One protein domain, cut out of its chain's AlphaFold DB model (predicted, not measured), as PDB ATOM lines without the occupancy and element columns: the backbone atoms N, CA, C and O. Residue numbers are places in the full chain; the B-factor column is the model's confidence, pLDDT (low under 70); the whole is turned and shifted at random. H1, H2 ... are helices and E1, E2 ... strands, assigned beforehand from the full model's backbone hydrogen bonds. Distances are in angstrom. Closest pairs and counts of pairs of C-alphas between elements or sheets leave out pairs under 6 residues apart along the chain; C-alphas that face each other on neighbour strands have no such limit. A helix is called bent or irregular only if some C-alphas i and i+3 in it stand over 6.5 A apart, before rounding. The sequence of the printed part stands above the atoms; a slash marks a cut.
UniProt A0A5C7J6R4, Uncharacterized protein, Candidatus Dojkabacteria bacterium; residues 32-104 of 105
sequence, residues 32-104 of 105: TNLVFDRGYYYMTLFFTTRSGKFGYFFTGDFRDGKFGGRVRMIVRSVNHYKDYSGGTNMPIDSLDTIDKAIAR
ATOM      1  N   THR A  32      12.245   9.205  -8.955       98.12
ATOM      2  CA  THR A  32      12.572  10.558  -9.423       98.12
ATOM      3  C   THR A  32      14.083  10.786  -9.465       98.12
ATOM      4  O   THR A  32      14.863   9.906  -9.096       98.12
ATOM      5  N   ASN A  33      14.498  11.972  -9.932       97.56
ATOM      6  CA  ASN A  33      15.890  12.437  -9.894       97.56
ATOM      7  C   ASN A  33      16.882  11.469 -10.574       97.56
ATOM      8  O   ASN A  33      17.932  11.133 -10.035       97.56
ATOM      9  N   LEU A  34      16.529  11.004 -11.775       98.00
ATOM     10  CA  LEU A  34      17.319  10.030 -12.530       98.00
ATOM     11  C   LEU A  34      18.608  10.667 -13.082       98.00
ATOM     12  O   LEU A  34      18.556  11.459 -14.025       98.00
ATOM     13  N   VAL A  35      19.765  10.295 -12.535       97.81
ATOM     14  CA  VAL A  35      21.084  10.793 -12.960       97.81
ATOM     15  C   VAL A  35      21.884   9.663 -13.595       97.81
ATOM     16  O   VAL A  35      22.494   8.850 -12.903       97.81
ATOM     17  N   PHE A  36      21.862   9.609 -14.926       97.12
ATOM     18  CA  PHE A  36      22.610   8.629 -15.711       97.12
ATOM     19  C   PHE A  36      24.049   9.084 -15.947       97.12
ATOM     20  O   PHE A  36      24.276  10.243 -16.295       97.12
ATOM     21  N   ASP A  37      24.983   8.141 -15.892       94.94
ATOM     22  CA  ASP A  37      26.349   8.324 -16.375       94.94
ATOM     23  C   ASP A  37      26.761   7.188 -17.325       94.94
ATOM     24  O   ASP A  37      26.349   6.027 -17.190       94.94
ATOM     25  N   ARG A  38      27.551   7.557 -18.339       92.81
ATOM     26  CA  ARG A  38      28.002   6.669 -19.412       92.81
ATOM     27  C   ARG A  38      29.501   6.449 -19.287       92.81
ATOM     28  O   ARG A  38      30.294   7.247 -19.786       92.81
ATOM     29  N   GLY A  39      29.862   5.325 -18.686       90.62
ATOM     30  CA  GLY A  39      31.241   4.886 -18.561       90.62
ATOM     31  C   GLY A  39      31.792   4.216 -19.817       90.62
ATOM     32  O   GLY A  39      31.121   4.081 -20.845       90.62
ATOM     33  N   TYR A  40      33.034   3.741 -19.722       89.44
ATOM     34  CA  TYR A  40      33.693   3.008 -20.802       89.44
ATOM     35  C   TYR A  40      33.158   1.568 -20.885       89.44
ATOM     36  O   TYR A  40      33.679   0.663 -20.248       89.44
ATOM     37  N   TYR A  41      32.098   1.393 -21.679       90.50
ATOM     38  CA  TYR A  41      31.311   0.169 -21.899       90.50
ATOM     39  C   TYR A  41      30.395  -0.237 -20.741       90.50
ATOM     40  O   TYR A  41      29.930  -1.368 -20.694       90.50
ATOM     41  N   TYR A  42      30.049   0.687 -19.851       92.69
ATOM     42  CA  TYR A  42      29.072   0.444 -18.790       92.69
ATOM     43  C   TYR A  42      28.156   1.652 -18.575       92.69
ATOM     44  O   TYR A  42      28.434   2.760 -19.036       92.69
ATOM     45  N   MET A  43      27.048   1.433 -17.874       94.62
ATOM     46  CA  MET A  43      26.093   2.458 -17.469       94.62
ATOM     47  C   MET A  43      25.979   2.478 -15.949       94.62
ATOM     48  O   MET A  43      25.930   1.425 -15.311       94.62
ATOM     49  N   THR A  44      25.873   3.679 -15.388       96.12
ATOM     50  CA  THR A  44      25.436   3.874 -14.004       96.12
ATOM     51  C   THR A  44      24.225   4.793 -13.959       96.12
ATOM     52  O   THR A  44      23.977   5.567 -14.890       96.12
ATOM     53  N   LEU A  45      23.447   4.682 -12.889       97.25
ATOM     54  CA  LEU A  45      22.285   5.523 -12.654       97.25
ATOM     55  C   LEU A  45      22.062   5.707 -11.153       97.25
ATOM     56  O   LEU A  45      21.877   4.724 -10.443       97.25
ATOM     57  N   PHE A  46      21.994   6.956 -10.699       98.25
ATOM     58  CA  PHE A  46      21.406   7.301  -9.405       98.25
ATOM     59  C   PHE A  46      19.929   7.660  -9.559       98.25
ATOM     60  O   PHE A  46      19.526   8.234 -10.571       98.25
ATOM     61  N   PHE A  47      19.123   7.333  -8.554       98.19
ATOM     62  CA  PHE A  47      17.704   7.679  -8.514       98.19
ATOM     63  C   PHE A  47      17.207   7.824  -7.075       98.19
ATOM     64  O   PHE A  47      17.851   7.375  -6.126       98.19
ATOM     65  N   THR A  48      16.041   8.441  -6.905       98.44
ATOM     66  CA  THR A  48      15.297   8.467  -5.641       98.44
ATOM     67  C   THR A  48      14.059   7.589  -5.779       98.44
ATOM     68  O   THR A  48      13.303   7.738  -6.735       98.44
ATOM     69  N   THR A  49      13.852   6.656  -4.851       97.25
ATOM     70  CA  THR A  49      12.653   5.810  -4.798       97.25
ATOM     71  C   THR A  49      11.430   6.630  -4.390       97.25
ATOM     72  O   THR A  49      11.549   7.707  -3.803       97.25
ATOM     73  N   ARG A  50      10.228   6.087  -4.604       97.06
ATOM     74  CA  ARG A  50       8.980   6.709  -4.129       97.06
ATOM     75  C   ARG A  50       8.965   6.961  -2.611       97.06
ATOM     76  O   ARG A  50       8.307   7.890  -2.159       97.06
ATOM     77  N   SER A  51       9.683   6.150  -1.829       95.56
ATOM     78  CA  SER A  51       9.818   6.308  -0.373       95.56
ATOM     79  C   SER A  51      10.861   7.354   0.046       95.56
ATOM     80  O   SER A  51      11.071   7.550   1.239       95.56
ATOM     81  N   GLY A  52      11.520   8.022  -0.908       96.38
ATOM     82  CA  GLY A  52      12.531   9.049  -0.645       96.38
ATOM     83  C   GLY A  52      13.944   8.510  -0.415       96.38
ATOM     84  O   GLY A  52      14.860   9.295  -0.185       96.38
ATOM     85  N   LYS A  53      14.155   7.192  -0.503       96.06
ATOM     86  CA  LYS A  53      15.485   6.584  -0.375       96.06
ATOM     87  C   LYS A  53      16.269   6.715  -1.675       96.06
ATOM     88  O   LYS A  53      15.685   6.803  -2.755       96.06
ATOM     89  N   PHE A  54      17.593   6.686  -1.596       97.19
ATOM     90  CA  PHE A  54      18.440   6.760  -2.782       97.19
ATOM     91  C   PHE A  54      18.836   5.366  -3.265       97.19
ATOM     92  O   PHE A  54      19.219   4.494  -2.483       97.19
ATOM     93  N   GLY A  55      18.754   5.174  -4.576       97.06
ATOM     94  CA  GLY A  55      19.140   3.952  -5.257       97.06
ATOM     95  C   GLY A  55      20.244   4.197  -6.274       97.06
ATOM     96  O   GLY A  55      20.410   5.299  -6.803       97.06
ATOM     97  N   TYR A  56      20.988   3.135  -6.551       97.25
ATOM     98  CA  TYR A  56      22.018   3.094  -7.573       97.25
ATOM     99  C   TYR A  56      21.871   1.836  -8.417       97.25
ATOM    100  O   TYR A  56      21.732   0.735  -7.884       97.25
ATOM    101  N   PHE A  57      21.944   2.006  -9.729       96.62
ATOM    102  CA  PHE A  57      21.970   0.940 -10.717       96.62
ATOM    103  C   PHE A  57      23.302   0.956 -11.471       96.62
ATOM    104  O   PHE A  57      23.839   2.020 -11.784       96.62
ATOM    105  N   PHE A  58      23.820  -0.229 -11.789       95.06
ATOM    106  CA  PHE A  58      25.025  -0.399 -12.598       95.06
ATOM    107  C   PHE A  58      24.902  -1.597 -13.528       95.06
ATOM    108  O   PHE A  58      24.447  -2.666 -13.118       95.06
ATOM    109  N   THR A  59      25.376  -1.424 -14.760       93.31
ATOM    110  CA  THR A  59      25.691  -2.543 -15.650       93.31
ATOM    111  C   THR A  59      27.178  -2.856 -15.564       93.31
ATOM    112  O   THR A  59      27.991  -1.941 -15.590       93.31
ATOM    113  N   GLY A  60      27.555  -4.131 -15.559       89.19
ATOM    114  CA  GLY A  60      28.922  -4.560 -15.834       89.19
ATOM    115  C   GLY A  60      29.381  -4.135 -17.229       89.19
ATOM    116  O   GLY A  60      28.616  -3.549 -18.004       89.19
ATOM    117  N   ASP A  61      30.633  -4.448 -17.555       90.06
ATOM    118  CA  ASP A  61      31.168  -4.168 -18.884       90.06
ATOM    119  C   ASP A  61      30.322  -4.891 -19.942       90.06
ATOM    120  O   ASP A  61      30.141  -6.109 -19.914       90.06
ATOM    121  N   PHE A  62      29.772  -4.128 -20.882       86.19
ATOM    122  CA  PHE A  62      28.941  -4.619 -21.976       86.19
ATOM    123  C   PHE A  62      29.651  -5.700 -22.798       86.19
ATOM    124  O   PHE A  62      29.008  -6.583 -23.369       86.19
ATOM    125  N   ARG A  63      30.985  -5.649 -22.863       84.50
ATOM    126  CA  ARG A  63      31.798  -6.607 -23.612       84.50
ATOM    127  C   ARG A  63      31.850  -7.971 -22.936       84.50
ATOM    128  O   ARG A  63      31.963  -8.950 -23.663       84.50
ATOM    129  N   ASP A  64      31.655  -8.068 -21.619       81.38
ATOM    130  CA  ASP A  64      31.522  -9.363 -20.926       81.38
ATOM    131  C   ASP A  64      30.371 -10.185 -21.532       81.38
ATOM    132  O   ASP A  64      30.454 -11.407 -21.652       81.38
ATOM    133  N   GLY A  65      29.315  -9.505 -21.995       71.12
ATOM    134  CA  GLY A  65      28.195 -10.135 -22.692       71.12
ATOM    135  C   GLY A  65      28.543 -10.684 -24.081       71.12
ATOM    136  O   GLY A  65      27.903 -11.613 -24.564       71.12
ATOM    137  N   LYS A  66      29.580 -10.142 -24.733       63.31
ATOM    138  CA  LYS A  66      30.034 -10.601 -26.056       63.31
ATOM    139  C   LYS A  66      30.838 -11.901 -25.985       63.31
ATOM    140  O   LYS A  66      30.888 -12.620 -26.976       63.31
ATOM    141  N   PHE A  67      31.422 -12.226 -24.833       58.84
ATOM    142  CA  PHE A  67      32.213 -13.445 -24.624       58.84
ATOM    143  C   PHE A  67      31.379 -14.615 -24.065       58.84
ATOM    144  O   PHE A  67      31.908 -15.491 -23.389       58.84
ATOM    145  N   GLY A  68      30.067 -14.632 -24.341       52.28
ATOM    146  CA  GLY A  68      29.151 -15.706 -23.931       52.28
ATOM    147  C   GLY A  68      28.487 -15.509 -22.563       52.28
ATOM    148  O   GLY A  68      27.721 -16.368 -22.132       52.28
ATOM    149  N   GLY A  69      28.745 -14.384 -21.885       60.53
ATOM    150  CA  GLY A  69      28.075 -14.004 -20.641       60.53
ATOM    151  C   GLY A  69      26.790 -13.191 -20.850       60.53
ATOM    152  O   GLY A  69      26.451 -12.782 -21.958       60.53
ATOM    153  N   ARG A  70      26.076 -12.892 -19.758       70.94
ATOM    154  CA  ARG A  70      25.087 -11.798 -19.714       70.94
ATOM    155  C   ARG A  70      25.751 -10.562 -19.120       70.94
ATOM    156  O   ARG A  70      26.562 -10.684 -18.201       70.94
ATOM    157  N   VAL A  71      25.395  -9.373 -19.610       81.31
ATOM    158  CA  VAL A  71      25.834  -8.122 -18.975       81.31
ATOM    159  C   VAL A  71      25.262  -8.100 -17.564       81.31
ATOM    160  O   VAL A  71      24.045  -8.070 -17.381       81.31
ATOM    161  N   ARG A  72      26.143  -8.165 -16.566       89.19
ATOM    162  CA  ARG A  72      25.752  -8.164 -15.153       89.19
ATOM    163  C   ARG A  72      25.003  -6.874 -14.844       89.19
ATOM    164  O   ARG A  72      25.437  -5.809 -15.264       89.19
ATOM    165  N   MET A  73      23.909  -6.951 -14.103       93.50
ATOM    166  CA  MET A  73      23.180  -5.772 -13.644       93.50
ATOM    167  C   MET A  73      23.007  -5.854 -12.139       93.50
ATOM    168  O   MET A  73      22.709  -6.920 -11.603       93.50
ATOM    169  N   ILE A  74      23.216  -4.731 -11.462       94.75
ATOM    170  CA  ILE A  74      23.052  -4.628 -10.015       94.75
ATOM    171  C   ILE A  74      22.231  -3.398  -9.667       94.75
ATOM    172  O   ILE A  74      22.321  -2.358 -10.323       94.75
ATOM    173  N   VAL A  75      21.486  -3.520  -8.579       96.06
ATOM    174  CA  VAL A  75      20.818  -2.424  -7.890       96.06
ATOM    175  C   VAL A  75      21.270  -2.436  -6.433       96.06
ATOM    176  O   VAL A  75      21.488  -3.500  -5.858       96.06
ATOM    177  N   ARG A  76      21.422  -1.268  -5.814       95.31
ATOM    178  CA  ARG A  76      21.732  -1.143  -4.383       95.31
ATOM    179  C   ARG A  76      21.197   0.159  -3.809       95.31
ATOM    180  O   ARG A  76      20.952   1.109  -4.552       95.31
ATOM    181  N   SER A  77      21.046   0.197  -2.491       96.56
ATOM    182  CA  SER A  77      20.837   1.440  -1.751       96.56
ATOM    183  C   SER A  77      22.131   2.254  -1.702       96.56
ATOM    184  O   SER A  77      23.229   1.696  -1.744       96.56
ATOM    185  N   VAL A  78      22.010   3.576  -1.625       96.44
ATOM    186  CA  VAL A  78      23.136   4.508  -1.459       96.44
ATOM    187  C   VAL A  78      22.739   5.642  -0.520       96.44
ATOM    188  O   VAL A  78      21.552   5.861  -0.286       96.44
ATOM    189  N   ASN A  79      23.712   6.381   0.014       94.50
ATOM    190  CA  ASN A  79      23.422   7.507   0.912       94.50
ATOM    191  C   ASN A  79      23.209   8.841   0.176       94.50
ATOM    192  O   ASN A  79      22.507   9.716   0.672       94.50
ATOM    193  N   HIS A  80      23.823   9.013  -0.998       94.06
ATOM    194  CA  HIS A  80      23.723  10.221  -1.827       94.06
ATOM    195  C   HIS A  80      24.222   9.955  -3.260       94.06
ATOM    196  O   HIS A  80      24.815   8.918  -3.546       94.06
ATOM    197  N   TYR A  81      24.073  10.923  -4.172       93.69
ATOM    198  CA  TYR A  81      24.380  10.786  -5.617       93.69
ATOM    199  C   TYR A  81      25.869  10.830  -5.987       93.69
ATOM    200  O   TYR A  81      26.259  11.203  -7.089       93.69
ATOM    201  N   LYS A  82      26.718  10.492  -5.023       91.12
ATOM    202  CA  LYS A  82      28.172  10.357  -5.187       91.12
ATOM    203  C   LYS A  82      28.704   9.117  -4.466       91.12
ATOM    204  O   LYS A  82      29.908   8.903  -4.425       91.12
ATOM    205  N   ASP A  83      27.815   8.331  -3.861       90.12
ATOM    206  CA  ASP A  83      28.159   7.109  -3.150       90.12
ATOM    207  C   ASP A  83      28.122   5.939  -4.139       90.12
ATOM    208  O   ASP A  83      27.092   5.313  -4.371       90.12
ATOM    209  N   TYR A  84      29.264   5.692  -4.779       83.12
ATOM    210  CA  TYR A  84      29.441   4.596  -5.738       83.12
ATOM    211  C   TYR A  84      29.752   3.253  -5.057       83.12
ATOM    212  O   TYR A  84      29.791   2.218  -5.728       83.12
ATOM    213  N   SER A  85      29.992   3.257  -3.742       80.06
ATOM    214  CA  SER A  85      30.215   2.064  -2.918       80.06
ATOM    215  C   SER A  85      28.900   1.452  -2.443       80.06
ATOM    216  O   SER A  85      28.734   0.241  -2.559       80.06
ATOM    217  N   GLY A  86      27.954   2.292  -2.017       80.88
ATOM    218  CA  GLY A  86      26.601   1.924  -1.616       80.88
ATOM    219  C   GLY A  86      26.499   0.800  -0.586       80.88
ATOM    220  O   GLY A  86      27.471   0.382   0.040       80.88
ATOM    221  N   GLY A  87      25.273   0.314  -0.416       83.62
ATOM    222  CA  GLY A  87      24.960  -0.893   0.336       83.62
ATOM    223  C   GLY A  87      25.164  -2.170  -0.482       83.62
ATOM    224  O   GLY A  87      25.802  -2.186  -1.537       83.62
ATOM    225  N   THR A  88      24.586  -3.264   0.005       89.88
ATOM    226  CA  THR A  88      24.706  -4.594  -0.601       89.88
ATOM    227  C   THR A  88      24.246  -4.614  -2.060       89.88
ATOM    228  O   THR A  88      23.144  -4.173  -2.387       89.88
ATOM    229  N   ASN A  89      25.073  -5.198  -2.929       92.94
ATOM    230  CA  ASN A  89      24.727  -5.424  -4.329       92.94
ATOM    231  C   ASN A  89      23.579  -6.434  -4.442       92.94
ATOM    232  O   ASN A  89      23.715  -7.582  -4.022       92.94
ATOM    233  N   MET A  90      22.479  -6.024  -5.071       94.50
ATOM    234  CA  MET A  90      21.385  -6.907  -5.460       94.50
ATOM    235  C   MET A  90      21.488  -7.175  -6.965       94.50
ATOM    236  O   MET A  90      21.146  -6.291  -7.756       94.50
ATOM    237  N   PRO A  91      22.007  -8.341  -7.383       93.38
ATOM    238  CA  PRO A  91      22.051  -8.691  -8.794       93.38
ATOM    239  C   PRO A  91      20.630  -8.856  -9.341       93.38
ATOM    240  O   PRO A  91      19.753  -9.387  -8.659       93.38
ATOM    241  N   ILE A  92      20.422  -8.409 -10.576       93.00
ATOM    242  CA  ILE A  92      19.189  -8.642 -11.331       93.00
ATOM    243  C   ILE A  92      19.530  -9.299 -12.668       93.00
ATOM    244  O   ILE A  92      20.515  -8.939 -13.316       93.00
ATOM    245  N   ASP A  93      18.704 -10.252 -13.094       87.50
ATOM    246  CA  ASP A  93      18.927 -10.997 -14.340       87.50
ATOM    247  C   ASP A  93      18.421 -10.240 -15.573       87.50
ATOM    248  O   ASP A  93      18.923 -10.429 -16.683       87.50
ATOM    249  N   SER A  94      17.412  -9.387 -15.381       89.94
ATOM    250  CA  SER A  94      16.812  -8.548 -16.416       89.94
ATOM    251  C   SER A  94      16.195  -7.283 -15.812       89.94
ATOM    252  O   SER A  94      15.843  -7.247 -14.627       89.94
ATOM    253  N   LEU A  95      15.995  -6.257 -16.645       91.50
ATOM    254  CA  LEU A  95      15.273  -5.042 -16.254       91.50
ATOM    255  C   LEU A  95      13.799  -5.303 -15.900       91.50
ATOM    256  O   LEU A  95      13.175  -4.470 -15.249       91.50
ATOM    257  N   ASP A  96      13.237  -6.457 -16.262       91.19
ATOM    258  CA  ASP A  96      11.885  -6.856 -15.851       91.19
ATOM    259  C   ASP A  96      11.778  -7.218 -14.373       91.19
ATOM    260  O   ASP A  96      10.678  -7.245 -13.841       91.19
ATOM    261  N   THR A  97      12.909  -7.465 -13.708       92.19
ATOM    262  CA  THR A  97      12.963  -7.818 -12.280       92.19
ATOM    263  C   THR A  97      13.463  -6.680 -11.391       92.19
ATOM    264  O   THR A  97      13.732  -6.879 -10.204       92.19
ATOM    265  N   ILE A  98      13.619  -5.477 -11.954       94.31
ATOM    266  CA  ILE A  98      14.179  -4.324 -11.240       94.31
ATOM    267  C   ILE A  98      13.282  -3.841 -10.091       94.31
ATOM    268  O   ILE A  98      13.781  -3.363  -9.074       94.31
ATOM    269  N   ASP A  99      11.970  -4.020 -10.223       94.12
ATOM    270  CA  ASP A  99      10.963  -3.728  -9.204       94.12
ATOM    271  C   ASP A  99      11.247  -4.484  -7.899       94.12
ATOM    272  O   ASP A  99      11.229  -3.893  -6.819       94.12
ATOM    273  N   LYS A 100      11.623  -5.767  -8.001       94.12
ATOM    274  CA  LYS A 100      11.958  -6.613  -6.848       94.12
ATOM    275  C   LYS A 100      13.183  -6.100  -6.104       94.12
ATOM    276  O   LYS A 100      13.240  -6.197  -4.880       94.12
ATOM    277  N   ALA A 101      14.166  -5.568  -6.828       93.94
ATOM    278  CA  ALA A 101      15.352  -4.990  -6.213       93.94
ATOM    279  C   ALA A 101      15.042  -3.635  -5.562       93.94
ATOM    280  O   ALA A 101      15.495  -3.371  -4.454       93.94
ATOM    281  N   ILE A 102      14.219  -2.801  -6.203       93.94
ATOM    282  CA  ILE A 102      13.824  -1.489  -5.669       93.94
ATOM    283  C   ILE A 102      12.937  -1.621  -4.433       93.94
ATOM    284  O   ILE A 102      13.099  -0.846  -3.497       93.94
ATOM    285  N   ALA A 103      12.059  -2.624  -4.375       92.94
ATOM    286  CA  ALA A 103      11.239  -2.908  -3.197       92.94
ATOM    287  C   ALA A 103      12.069  -3.220  -1.936       92.94
ATOM    288  O   ALA A 103      11.556  -3.146  -0.821       92.94
ATOM    289  N   ARG A 104      13.349  -3.573  -2.107       90.25
ATOM    290  CA  ARG A 104      14.295  -3.874  -1.024       90.25
ATOM    291  C   ARG A 104      15.177  -2.683  -0.638       90.25
ATOM    292  O   ARG A 104      15.954  -2.819   0.304       90.25
TER     293      ARG A 104
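Overview. This is residues 32 to 104 of the 105 residues of an uncharacterized protein of Candidatus Dojkabacteria bacterium (UniProt A0A5C7J6R4). A twisted antiparallel sheet of five strands makes the body, with H2 over one face near the E5 edge and the long link from E4 to E5 folding back over the other face. H1 lies beyond one end of the sheet, in the loop joining E3 to E4. The printed part has 73 residues, in the order E1 E2 E3 H1 E4 E5 H2; the class is mixed, helices and strands, and the sheet's order is E1 - E2 - E3 - E4 - E5. It is compact, with a radius of gyration of the C-alphas of 12.2 A, yet elongated, spanning 38 by 24 by 19 A.

Along the chain. E1, residues 32 to 38, runs 18.8 A from C-alpha 32 at (12.572, 10.558, -9.423). E2 is residues 43 to 48, 17.1 A; E3 54 to 59, 17.5 A; E4 73 to 78, 15.9 A; E5 90 to 92, 6.5 A. H1 is residues 62 to 67, 9.8 A. H2, residues 95 to 102, 11.3 A, ends at C-alpha 102 (13.824, -1.489, -5.669); it is irregular, with C-alphas 96 and 99 7.4 A apart.

Arrangement. E1, E2 and E3 form a meander, each strand the antiparallel neighbour of the one before: N 35 and O 46 are 2.9 A apart, N 57 and O 45 2.8 A. Across E3 and E4, N 56 and O 76 are 2.8 A apart; in the hairpin E4 and E5, N 90 and O 75 are 2.8 A apart. H2 is on the sheet at a height of 8.4 A, over E4 and only just over E5, where 3 of its 8 C-alphas fall. It runs along the strands, at 23 degrees to E4 on the local plane; their closest C-alphas, Val 75 and Ala 101, are 6.3 A apart. H1 is not on the sheet. O i to N i+4 pairs within hydrogen-bond range are 0 of 2 in H1 and 1 of 4 in H2; O i to N i+3 pairs are 3 of 3 and 4 of 5.

Size, cuts and confidence. The C-alphas farthest apart, Ser 51 and Phe 67, are 38.5 A apart. The printed part has no cut; the link E4 to E5, 11 residues, is long. Residues 66 to 69 have pLDDT under 70.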